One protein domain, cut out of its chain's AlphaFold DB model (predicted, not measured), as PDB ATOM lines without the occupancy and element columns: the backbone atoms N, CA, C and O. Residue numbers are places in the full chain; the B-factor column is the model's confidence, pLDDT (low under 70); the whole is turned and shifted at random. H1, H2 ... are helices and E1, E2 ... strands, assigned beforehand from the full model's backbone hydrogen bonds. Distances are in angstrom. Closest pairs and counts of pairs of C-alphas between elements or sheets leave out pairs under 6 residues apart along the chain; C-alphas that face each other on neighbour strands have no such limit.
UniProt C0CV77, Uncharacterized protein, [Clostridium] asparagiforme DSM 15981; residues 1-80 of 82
ATOM      1  N   MET A   1     135.698 173.093 145.906       88.25
ATOM      2  CA  MET A   1     136.642 172.721 146.985       88.25
ATOM      3  C   MET A   1     137.712 173.792 147.172       88.25
ATOM      4  O   MET A   1     138.197 174.337 146.183       88.25
ATOM      5  N   LYS A   2     138.084 174.098 148.419       89.44
ATOM      6  CA  LYS A   2     139.215 174.968 148.773       89.44
ATOM      7  C   LYS A   2     140.530 174.205 148.603       89.44
ATOM      8  O   LYS A   2     140.614 173.043 148.990       89.44
ATOM      9  N   ARG A   3     141.556 174.857 148.052       91.25
ATOM     10  CA  ARG A   3     142.888 174.266 147.858       91.25
ATOM     11  C   ARG A   3     143.837 174.755 148.927       91.25
ATOM     12  O   ARG A   3     143.901 175.949 149.218       91.25
ATOM     13  N   ILE A   4     144.568 173.826 149.513       92.00
ATOM     14  CA  ILE A   4     145.472 174.103 150.613       92.00
ATOM     15  C   ILE A   4     146.779 173.378 150.352       92.00
ATOM     16  O   ILE A   4     146.792 172.180 150.103       92.00
ATOM     17  N   TYR A   5     147.879 174.100 150.474       91.25
ATOM     18  CA  TYR A   5     149.195 173.520 150.643       91.25
ATOM     19  C   TYR A   5     149.413 173.232 152.127       91.25
ATOM     20  O   TYR A   5     149.282 174.143 152.952       91.25
ATOM     21  N   ALA A   6     149.725 171.981 152.452       89.44
ATOM     22  CA  ALA A   6     150.052 171.537 153.795       89.44
ATOM     23  C   ALA A   6     151.494 171.031 153.845       89.44
ATOM     24  O   ALA A   6     151.913 170.235 153.004       89.44
ATOM     25  N   GLU A   7     152.239 171.481 154.848       83.62
ATOM     26  CA  GLU A   7     153.546 170.923 155.194       83.62
ATOM     27  C   GLU A   7     153.384 169.968 156.382       83.62
ATOM     28  O   GLU A   7     152.632 170.258 157.318       83.62
ATOM     29  N   ASP A   8     154.132 168.862 156.351       74.69
ATOM     30  CA  ASP A   8     154.202 167.853 157.415       74.69
ATOM     31  C   ASP A   8     152.923 167.012 157.579       74.69
ATOM     32  O   ASP A   8     152.464 166.717 158.684       74.69
ATOM     33  N   ILE A   9     152.357 166.573 156.451       73.06
ATOM     34  CA  ILE A   9     151.448 165.432 156.439       73.06
ATOM     35  C   ILE A   9     152.277 164.160 156.609       73.06
ATOM     36  O   ILE A   9     152.821 163.644 155.641       73.06
ATOM     37  N   ASN A  10     152.413 163.662 157.844       73.06
ATOM     38  CA  ASN A  10     153.273 162.511 158.163       73.06
ATOM     39  C   ASN A  10     154.741 162.681 157.699       73.06
ATOM     40  O   ASN A  10     155.376 161.703 157.303       73.06
ATOM     41  N   GLY A  11     155.293 163.899 157.750       76.38
ATOM     42  CA  GLY A  11     156.647 164.200 157.276       76.38
ATOM     43  C   GLY A  11     156.751 164.636 155.813       76.38
ATOM     44  O   GLY A  11     157.858 164.929 155.363       76.38
ATOM     45  N   GLU A  12     155.638 164.708 155.080       81.06
ATOM     46  CA  GLU A  12     155.612 165.050 153.651       81.06
ATOM     47  C   GLU A  12     154.805 166.329 153.380       81.06
ATOM     48  O   GLU A  12     153.939 166.730 154.160       81.06
ATOM     49  N   ALA A  13     155.103 167.006 152.271       88.44
ATOM     50  CA  ALA A  13     154.249 168.079 151.771       88.44
ATOM     51  C   ALA A  13     153.085 167.482 150.972       88.44
ATOM     52  O   ALA A  13     153.239 166.465 150.296       88.44
ATOM     53  N   ALA A  14     151.926 168.132 151.015       89.56
ATOM     54  CA  ALA A  14     150.748 167.682 150.291       89.56
ATOM     55  C   ALA A  14     149.849 168.846 149.876       89.56
ATOM     56  O   ALA A  14     149.913 169.952 150.420       89.56
ATOM     57  N   ILE A  15     148.965 168.566 148.922       90.81
ATOM     58  CA  ILE A  15     147.886 169.472 148.529       90.81
ATOM     59  C   ILE A  15     146.563 168.859 148.942       90.81
ATOM     60  O   ILE A  15     146.263 167.733 148.564       90.81
ATOM     61  N   LEU A  16     145.768 169.607 149.693       90.75
ATOM     62  CA  LEU A  16     144.439 169.218 150.138       90.75
ATOM     63  C   LEU A  16     143.387 169.952 149.309       90.75
ATOM     64  O   LEU A  16     143.425 171.180 149.191       90.75
ATOM     65  N   PHE A  17     142.413 169.205 148.803       91.75
ATOM     66  CA  PHE A  17     141.176 169.733 148.242       91.75
ATOM     67  C   PHE A  17     140.067 169.506 149.256       91.75
ATOM     68  O   PHE A  17     139.567 168.393 149.396       91.75
ATOM     69  N   VAL A  18     139.742 170.559 150.000       91.44
ATOM     70  CA  VAL A  18     138.780 170.533 151.102       91.44
ATOM     71  C   VAL A  18     137.398 170.907 150.579       91.44
ATOM     72  O   VAL A  18     137.234 171.942 149.925       91.44
ATOM     73  N   ASP A  19     136.400 170.082 150.855       92.56
ATOM     74  CA  ASP A  19     135.000 170.391 150.583       92.56
ATOM     75  C   ASP A  19     134.324 171.132 151.748       92.56
ATOM     76  O   ASP A  19     134.876 171.283 152.841       92.56
ATOM     77  N   ASP A  20     133.102 171.609 151.515       91.06
ATOM     78  CA  ASP A  20     132.352 172.395 152.503       91.06
ATOM     79  C   ASP A  20     131.885 171.567 153.716       91.06
ATOM     80  O   ASP A  20     131.450 172.130 154.722       91.06
ATOM     81  N   ASN A  21     131.992 170.234 153.650       89.75
ATOM     82  CA  ASN A  21     131.654 169.329 154.749       89.75
ATOM     83  C   ASN A  21     132.853 169.049 155.665       89.75
ATOM     84  O   ASN A  21     132.721 168.289 156.625       89.75
ATOM     85  N   GLY A  22     134.015 169.647 155.382       87.75
ATOM     86  CA  GLY A  22     135.241 169.400 156.130       87.75
ATOM     87  C   GLY A  22     135.894 168.065 155.785       87.75
ATOM     88  O   GLY A  22     136.678 167.555 156.582       87.75
ATOM     89  N   LYS A  23     135.598 167.485 154.616       91.12
ATOM     90  CA  LYS A  23     136.378 166.369 154.073       91.12
ATOM     91  C   LYS A  23     137.418 166.895 153.104       91.12
ATOM     92  O   LYS A  23     137.216 167.920 152.459       91.12
ATOM     93  N   ALA A  24     138.532 166.189 152.991       90.19
ATOM     94  CA  ALA A  24     139.569 166.525 152.035       90.19
ATOM     95  C   ALA A  24     140.053 165.299 151.279       90.19
ATOM     96  O   ALA A  24     140.173 164.216 151.845       90.19
ATOM     97  N   VAL A  25     140.388 165.493 150.009       89.94
ATOM     98  CA  VAL A  25     141.265 164.574 149.287       89.94
ATOM     99  C   VAL A  25     142.657 165.191 149.246       89.94
ATOM    100  O   VAL A  25     142.793 166.369 148.905       89.94
ATOM    101  N   TYR A  26     143.682 164.436 149.645       87.19
ATOM    102  CA  TYR A  26     145.066 164.912 149.578       87.19
ATOM    103  C   TYR A  26     145.827 164.291 148.408       87.19
ATOM    104  O   TYR A  26     145.595 163.135 148.068       87.19
ATOM    105  N   VAL A  27     146.741 165.062 147.823       86.62
ATOM    106  CA  VAL A  27     147.703 164.648 146.796       86.62
ATOM    107  C   VAL A  27     149.105 164.776 147.395       86.62
ATOM    108  O   VAL A  27     149.510 165.884 147.757       86.62
ATOM    109  N   SER A  28     149.809 163.653 147.555       81.94
ATOM    110  CA  SER A  28     151.169 163.594 148.115       81.94
ATOM    111  C   SER A  28     152.226 164.150 147.164       81.94
ATOM    112  O   SER A  28     151.998 164.272 145.958       81.94
ATOM    113  N   ASP A  29     153.420 164.421 147.697       81.75
ATOM    114  CA  ASP A  29     154.579 164.826 146.896       81.75
ATOM    115  C   ASP A  29     154.938 163.815 145.790       81.75
ATOM    116  O   ASP A  29     155.396 164.208 144.722       81.75
ATOM    117  N   THR A  30     154.636 162.532 145.998       80.81
ATOM    118  CA  THR A  30     154.935 161.437 145.067       80.81
ATOM    119  C   THR A  30     154.143 161.510 143.767       80.81
ATOM    120  O   THR A  30     154.503 160.843 142.798       80.81
ATOM    121  N   ALA A  31     153.084 162.325 143.721       80.25
ATOM    122  CA  ALA A  31     152.337 162.617 142.503       80.25
ATOM    123  C   ALA A  31     153.029 163.662 141.604       80.25
ATOM    124  O   ALA A  31     152.528 163.955 140.518       80.25
ATOM    125  N   PHE A  32     154.151 164.238 142.046       82.06
ATOM    126  CA  PHE A  32     154.893 165.275 141.338       82.06
ATOM    127  C   PHE A  32     156.263 164.755 140.881       82.06
ATOM    128  O   PHE A  32     156.944 164.020 141.591       82.06
ATOM    129  N   ASP A  33     156.707 165.196 139.702       84.25
ATOM    130  CA  ASP A  33     158.036 164.865 139.159       84.25
ATOM    131  C   ASP A  33     159.186 165.635 139.849       84.25
ATOM    132  O   ASP A  33     160.367 165.407 139.575       84.25
ATOM    133  N   GLU A  34     158.853 166.576 140.732       87.69
ATOM    134  CA  GLU A  34     159.787 167.417 141.476       87.69
ATOM    135  C   GLU A  34     159.309 167.613 142.926       87.69
ATOM    136  O   GLU A  34     158.120 167.441 143.200       87.69
ATOM    137  N   PRO A  35     160.194 168.013 143.861       88.81
ATOM    138  CA  PRO A  35     159.807 168.240 145.250       88.81
ATOM    139  C   PRO A  35     158.647 169.232 145.386       88.81
ATOM    140  O   PRO A  35     158.710 170.362 144.889       88.81
ATOM    141  N   LEU A  36     157.608 168.829 146.117       89.44
ATOM    142  CA  LEU A  36     156.403 169.628 146.304       89.44
ATOM    143  C   LEU A  36     156.643 170.800 147.273       89.44
ATOM    144  O   LEU A  36     156.483 170.708 148.490       89.44
ATOM    145  N   THR A  37     157.007 171.945 146.706       90.75
ATOM    146  CA  THR A  37     157.067 173.236 147.407       90.75
ATOM    147  C   THR A  37     155.782 174.035 147.189       90.75
ATOM    148  O   THR A  37     155.026 173.761 146.257       90.75
ATOM    149  N   TYR A  38     155.556 175.086 147.982       90.25
ATOM    150  CA  TYR A  38     154.429 176.004 147.763       90.25
ATOM    151  C   TYR A  38     154.395 176.587 146.335       90.25
ATOM    152  O   TYR A  38     153.330 176.691 145.737       90.25
ATOM    153  N   GLU A  39     155.546 176.930 145.747       91.50
ATOM    154  CA  GLU A  39     155.599 177.455 144.372       91.50
ATOM    155  C   GLU A  39     155.202 176.405 143.327       91.50
ATOM    156  O   GLU A  39     154.532 176.729 142.344       91.50
ATOM    157  N   VAL A  40     155.590 175.145 143.550       90.94
ATOM    158  CA  VAL A  40     155.176 174.006 142.716       90.94
ATOM    159  C   VAL A  40     153.676 173.750 142.873       90.94
ATOM    160  O   VAL A  40     152.994 173.535 141.874       90.94
ATOM    161  N   ALA A  41     153.144 173.863 144.092       91.06
ATOM    162  CA  ALA A  41     151.717 173.732 144.359       91.06
ATOM    163  C   ALA A  41     150.893 174.819 143.646       91.06
ATOM    164  O   ALA A  41     149.892 174.528 143.012       91.06
ATOM    165  N   VAL A  42     151.329 176.081 143.664       91.12
ATOM    166  CA  VAL A  42     150.579 177.176 143.016       91.12
ATOM    167  C   VAL A  42     150.511 177.025 141.490       91.12
ATOM    168  O   VAL A  42     149.535 177.450 140.873       91.12
ATOM    169  N   ARG A  43     151.540 176.437 140.867       90.50
ATOM    170  CA  ARG A  43     151.626 176.292 139.403       90.50
ATOM    171  C   ARG A  43     151.099 174.960 138.865       90.50
ATOM    172  O   ARG A  43     151.077 174.792 137.647       90.50
ATOM    173  N   GLY A  44     150.772 174.009 139.739       84.56
ATOM    174  CA  GLY A  44     150.349 172.677 139.327       84.56
ATOM    175  C   GLY A  44     149.002 172.685 138.605       84.56
ATOM    176  O   GLY A  44     148.165 173.568 138.809       84.56
ATOM    177  N   ASP A  45     148.803 171.692 137.741       86.00
ATOM    178  CA  ASP A  45     147.525 171.468 137.070       86.00
ATOM    179  C   ASP A  45     146.652 170.542 137.921       86.00
ATOM    180  O   ASP A  45     146.987 169.382 138.158       86.00
ATOM    181  N   TYR A  46     145.523 171.080 138.375       85.50
ATOM    182  CA  TYR A  46     144.540 170.372 139.194       85.50
ATOM    183  C   TYR A  46     143.176 170.300 138.524       85.50
ATOM    184  O   TYR A  46     142.178 170.115 139.214       85.50
ATOM    185  N   SER A  47     143.113 170.470 137.202       84.62
ATOM    186  CA  SER A  47     141.869 170.394 136.423       84.62
ATOM    187  C   SER A  47     141.025 169.168 136.780       84.62
ATOM    188  O   SER A  47     139.820 169.295 136.970       84.62
ATOM    189  N   ASN A  48     141.667 168.026 137.036       79.75
ATOM    190  CA  ASN A  48     140.993 166.795 137.449       79.75
ATOM    191  C   ASN A  48     140.277 166.858 138.814       79.75
ATOM    192  O   ASN A  48     139.462 165.991 139.098       79.75
ATOM    193  N   PHE A  49     140.578 167.835 139.673       81.38
ATOM    194  CA  PHE A  49     139.918 168.031 140.971       81.38
ATOM    195  C   PHE A  49     138.886 169.164 140.938       81.38
ATOM    196  O   PHE A  49     138.126 169.322 141.889       81.38
ATOM    197  N   LEU A  50     138.857 169.979 139.877       77.06
ATOM    198  CA  LEU A  50     137.975 171.149 139.791       77.06
ATOM    199  C   LEU A  50     136.547 170.800 139.360       77.06
ATOM    200  O   LEU A  50     135.638 171.578 139.637       77.06
ATOM    201  N   ASP A  51     136.351 169.647 138.721       85.31
ATOM    202  CA  ASP A  51     135.046 169.206 138.213       85.31
ATOM    203  C   ASP A  51     134.169 168.523 139.281       85.31
ATOM    204  O   ASP A  51     133.045 168.117 138.985       85.31
ATOM    205  N   PHE A  52     134.667 168.389 140.515       87.50
ATOM    206  CA  PHE A  52     133.977 167.707 141.609       87.50
ATOM    207  C   PHE A  52     133.583 168.670 142.730       87.50
ATOM    208  O   PHE A  52     134.381 169.499 143.179       87.50
ATOM    209  N   ASP A  53     132.355 168.515 143.224       87.06
ATOM    210  CA  ASP A  53     131.825 169.321 144.324       87.06
ATOM    211  C   ASP A  53     132.280 168.777 145.689       87.06
ATOM    212  O   ASP A  53     132.465 169.549 146.636       87.06
ATOM    213  N   THR A  54     132.501 167.460 145.789       90.19
ATOM    214  CA  THR A  54     132.865 166.776 147.039       90.19
ATOM    215  C   THR A  54     134.220 166.073 146.973       90.19
ATOM    216  O   THR A  54     134.643 165.567 145.928       90.19
ATOM    217  N   ALA A  55     134.889 165.967 148.126       89.44
ATOM    218  CA  ALA A  55     136.145 165.227 148.233       89.44
ATOM    219  C   ALA A  55     135.953 163.718 147.978       89.44
ATOM    220  O   ALA A  55     136.862 163.048 147.487       89.44
ATOM    221  N   GLU A  56     134.767 163.179 148.279       88.56
ATOM    222  CA  GLU A  56     134.409 161.780 148.014       88.56
ATOM    223  C   GLU A  56     134.339 161.478 146.515       88.56
ATOM    224  O   GLU A  56     134.915 160.486 146.067       88.56
ATOM    225  N   GLU A  57     133.685 162.339 145.730       88.25
ATOM    226  CA  GLU A  57     133.635 162.200 144.273       88.25
ATOM    227  C   GLU A  57     135.029 162.309 143.663       88.25
ATOM    228  O   GLU A  57     135.407 161.468 142.844       88.25
ATOM    229  N   ALA A  58     135.823 163.285 144.107       87.88
ATOM    230  CA  ALA A  58     137.196 163.441 143.646       87.88
ATOM    231  C   ALA A  58     138.049 162.200 143.968       87.88
ATOM    232  O   ALA A  58     138.717 161.662 143.084       87.88
ATOM    233  N   SER A  59     137.972 161.683 145.200       85.69
ATOM    234  CA  SER A  59     138.709 160.484 145.619       85.69
ATOM    235  C   SER A  59     138.257 159.214 144.896       85.69
ATOM    236  O   SER A  59     139.075 158.323 144.696       85.69
ATOM    237  N   ALA A  60     136.982 159.089 144.521       82.88
ATOM    238  CA  ALA A  60     136.483 157.917 143.802       82.88
ATOM    239  C   ALA A  60     136.946 157.874 142.335       82.88
ATOM    240  O   ALA A  60     137.004 156.798 141.737       82.88
ATOM    241  N   ASN A  61     137.262 159.035 141.754       79.38
ATOM    242  CA  ASN A  61     137.677 159.162 140.357       79.38
ATOM    243  C   ASN A  61     139.201 159.190 140.173       79.38
ATOM    244  O   ASN A  61     139.677 159.003 139.054       79.38
ATOM    245  N   TYR A  62     139.972 159.362 141.248       74.19
ATOM    246  CA  TYR A  62     141.430 159.290 141.215       74.19
ATOM    247  C   TYR A  62     141.925 157.951 141.782       74.19
ATOM    248  O   TYR A  62     141.614 157.578 142.907       74.19
ATOM    249  N   SER A  63     142.672 157.190 140.973       56.06
ATOM    250  CA  SER A  63     143.129 155.833 141.330       56.06
ATOM    251  C   SER A  63     144.537 155.767 141.931       56.06
ATOM    252  O   SER A  63     144.871 154.738 142.510       56.06
ATOM    253  N   ASP A  64     145.347 156.827 141.834       61.34
ATOM    254  CA  ASP A  64     146.733 156.832 142.326       61.34
ATOM    255  C   ASP A  64     146.993 158.006 143.277       61.34
ATOM    256  O   ASP A  64     146.742 159.164 142.946       61.34
ATOM    257  N   GLY A  65     147.509 157.693 144.471       58.06
ATOM    258  CA  GLY A  65     148.077 158.661 145.421       58.06
ATOM    259  C   GLY A  65     147.094 159.581 146.151       58.06
ATOM    260  O   GLY A  65     147.525 160.369 146.988       58.06
ATOM    261  N   SER A  66     145.791 159.493 145.870       65.50
ATOM    262  CA  SER A  66     144.778 160.306 146.542       65.50
ATOM    263  C   SER A  66     144.125 159.563 147.700       65.50
ATOM    264  O   SER A  66     143.609 158.459 147.514       65.50
ATOM    265  N   HIS A  67     144.068 160.183 148.876       76.69
ATOM    266  CA  HIS A  67     143.345 159.616 150.012       76.69
ATOM    267  C   HIS A  67     142.320 160.605 150.558       76.69
ATOM    268  O   HIS A  67     142.626 161.778 150.782       76.69
ATOM    269  N   LEU A  68     141.113 160.096 150.803       84.62
ATOM    270  CA  LEU A  68     140.064 160.803 151.519       84.62
ATOM    271  C   LEU A  68     140.385 160.837 153.018       84.62
ATOM    272  O   LEU A  68     140.642 159.794 153.625       84.62
ATOM    273  N   ILE A  69     140.327 162.023 153.611       85.56
ATOM    274  CA  ILE A  69     140.551 162.260 155.036       85.56
ATOM    275  C   ILE A  69     139.512 163.237 155.593       85.56
ATOM    276  O   ILE A  69     138.944 164.048 154.858       85.56
ATOM    277  N   ASP A  70     139.308 163.198 156.906       86.31
ATOM    278  CA  ASP A  70     138.626 164.277 157.619       86.31
ATOM    279  C   ASP A  70     139.612 165.437 157.819       86.31
ATOM    280  O   ASP A  70     140.719 165.257 158.339       86.31
ATOM    281  N   TYR A  71     139.244 166.633 157.358       83.69
ATOM    282  CA  TYR A  71     140.096 167.810 157.446       83.69
ATOM    283  C   TYR A  71     139.934 168.503 158.799       83.69
ATOM    284  O   TYR A  71     138.864 168.997 159.161       83.69
ATOM    285  N   HIS A  72     141.049 168.603 159.518       80.19
ATOM    286  CA  HIS A  72     141.165 169.369 160.750       80.19
ATOM    287  C   HIS A  72     142.363 170.312 160.639       80.19
ATOM    288  O   HIS A  72     143.499 169.857 160.507       80.19
ATOM    289  N   GLU A  73     142.117 171.622 160.690       73.75
ATOM    290  CA  GLU A  73     143.159 172.649 160.529       73.75
ATOM    291  C   GLU A  73     144.279 172.516 161.578       73.75
ATOM    292  O   GLU A  73     145.448 172.722 161.274       73.75
ATOM    293  N   GLU A  74     143.944 172.077 162.794       73.25
ATOM    294  CA  GLU A  74     144.888 171.925 163.912       73.25
ATOM    295  C   GLU A  74     145.849 170.728 163.772       73.25
ATOM    296  O   GLU A  74     146.759 170.572 164.585       73.25
ATOM    297  N   GLY A  75     145.649 169.861 162.773       67.25
ATOM    298  CA  GLY A  75     146.417 168.626 162.593       67.25
ATOM    299  C   GLY A  75     147.744 168.776 161.843       67.25
ATOM    300  O   GLY A  75     148.486 167.800 161.763       67.25
ATOM    301  N   TRP A  76     148.047 169.957 161.292       72.25
ATOM    302  CA  TRP A  76     149.147 170.142 160.335       72.25
ATOM    303  C   TRP A  76     150.043 171.327 160.701       72.25
ATOM    304  O   TRP A  76     149.579 172.321 161.260       72.25
ATOM    305  N   ALA A  77     151.337 171.234 160.378       68.19
ATOM    306  CA  ALA A  77     152.338 172.194 160.843       68.19
ATOM    307  C   ALA A  77     152.208 173.575 160.179       68.19
ATOM    308  O   ALA A  77     152.368 174.600 160.845       68.19
ATOM    309  N   VAL A  78     151.927 173.613 158.871       76.94
ATOM    310  CA  VAL A  78     151.738 174.854 158.104       76.94
ATOM    311  C   VAL A  78     150.698 174.629 157.015       76.94
ATOM    312  O   VAL A  78     150.784 173.666 156.260       76.94
ATOM    313  N   ILE A  79     149.739 175.551 156.912       82.69
ATOM    314  CA  ILE A  79     148.611 175.508 155.974       82.69
ATOM    315  C   ILE A  79     148.569 176.836 155.212       82.69
ATOM    316  O   ILE A  79     148.554 177.905 155.824       82.69
ATOM    317  N   ARG A  80     148.553 176.787 153.874       88.31
ATOM    318  CA  ARG A  80     148.432 177.974 153.006       88.31
ATOM    319  C   ARG A  80     147.403 177.740 151.905       88.31
ATOM    320  O   ARG A  80     147.514 176.773 151.164       88.31
TER     321      ARG A  80
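Overview. This is residues 1 to 80 of the 82 residues of an uncharacterized protein of [Clostridium] asparagiforme DSM 15981 (UniProt C0CV77). A strongly twisted, curled sheet of five antiparallel strands forms one layer, and two short helices cover separate parts of one face: H1 over the E1 side and H3 over the E4 side. The small H2 comes between H1 and H3 along the chain and only grazes the sheet, while residues 71 to 77 cross from one edge strand to the other on the side away from the helices. The printed part has 80 residues, with named elements in the order E1 E2 E3 H1 H2 H3 E4 E5; the sheet's order is E4 E3 E2 E1 E5, and the class is mixed, helices and strands. The whole is compact and rounded, with a radius of gyration of the C-alphas of 11.5 A and spans of 28 by 27 by 19 A.

Along the chain. E1, residues 2 to 9, begins with C-alpha 2 at (139.215, 174.968, 148.773), is 17.3 A long and bends by 53 degrees at residue 6. E2, residues 12 to 18, is 17.9 A long, and E3, residues 23 to 28, is 16.2 A. H1 is residues 38 to 43, 8.8 A long, and H2 is residues 47 to 50. H3, residues 55 to 61, is 10.1 A long, from C-alpha 55 at (136.145, 165.227, 148.233). E4, residues 66 to 70, is 13.3 A long. E5, residues 78 to 80, ends with C-alpha 80 at (148.432, 177.974, 153.006).

Arrangement. E1, E2 and E3 form a meander, each strand the antiparallel neighbour of the one before, in two hairpins. N 4 and O 16 are 2.9 A apart between E1 and E2, and N 27 and O 15 are 2.8 A apart between E3 and E2, both within hydrogen-bond range. At the edges, N 69 of E4 and O 24 of E3 are 2.8 A apart, and N 5 of E1 and O 80 of E5 are 2.8 A apart. H1 is on the sheet at a height of 9.3 A, over E1 and slantwise to it at 33 degrees on the local plane; the closest C-alphas of the two are those of Tyr 5 and Tyr 38, 6.5 A apart. H3 is on the same face at a height of 8.5 A, over E4 and, only just, with 3 of its C-alphas, over E3; it runs along the strands, at 21 degrees to E4 on the local plane. The closest C-alphas of H3 and E3 are those of Val 25 and Ala 55, 5.3 A apart. H2 only grazes the sheet with residues 49 to 50, and is close to but not clearly touching H3, where the C-alphas of Phe 49 and Ala 58 are 6.0 A apart. H1 and H3 are apart. Each O i to N i+4 pair in H1 and H3 is within hydrogen-bond range; H2 is too short for such a pair.

Size, cuts and confidence. The two C-alphas farthest apart, those of Asn 21 and Glu 34, are 31.2 A apart. The printed part has no cut and no long link. The mean pLDDT of the printed part is 83.6; residues 63 to 66, 75 and 77 are under 70.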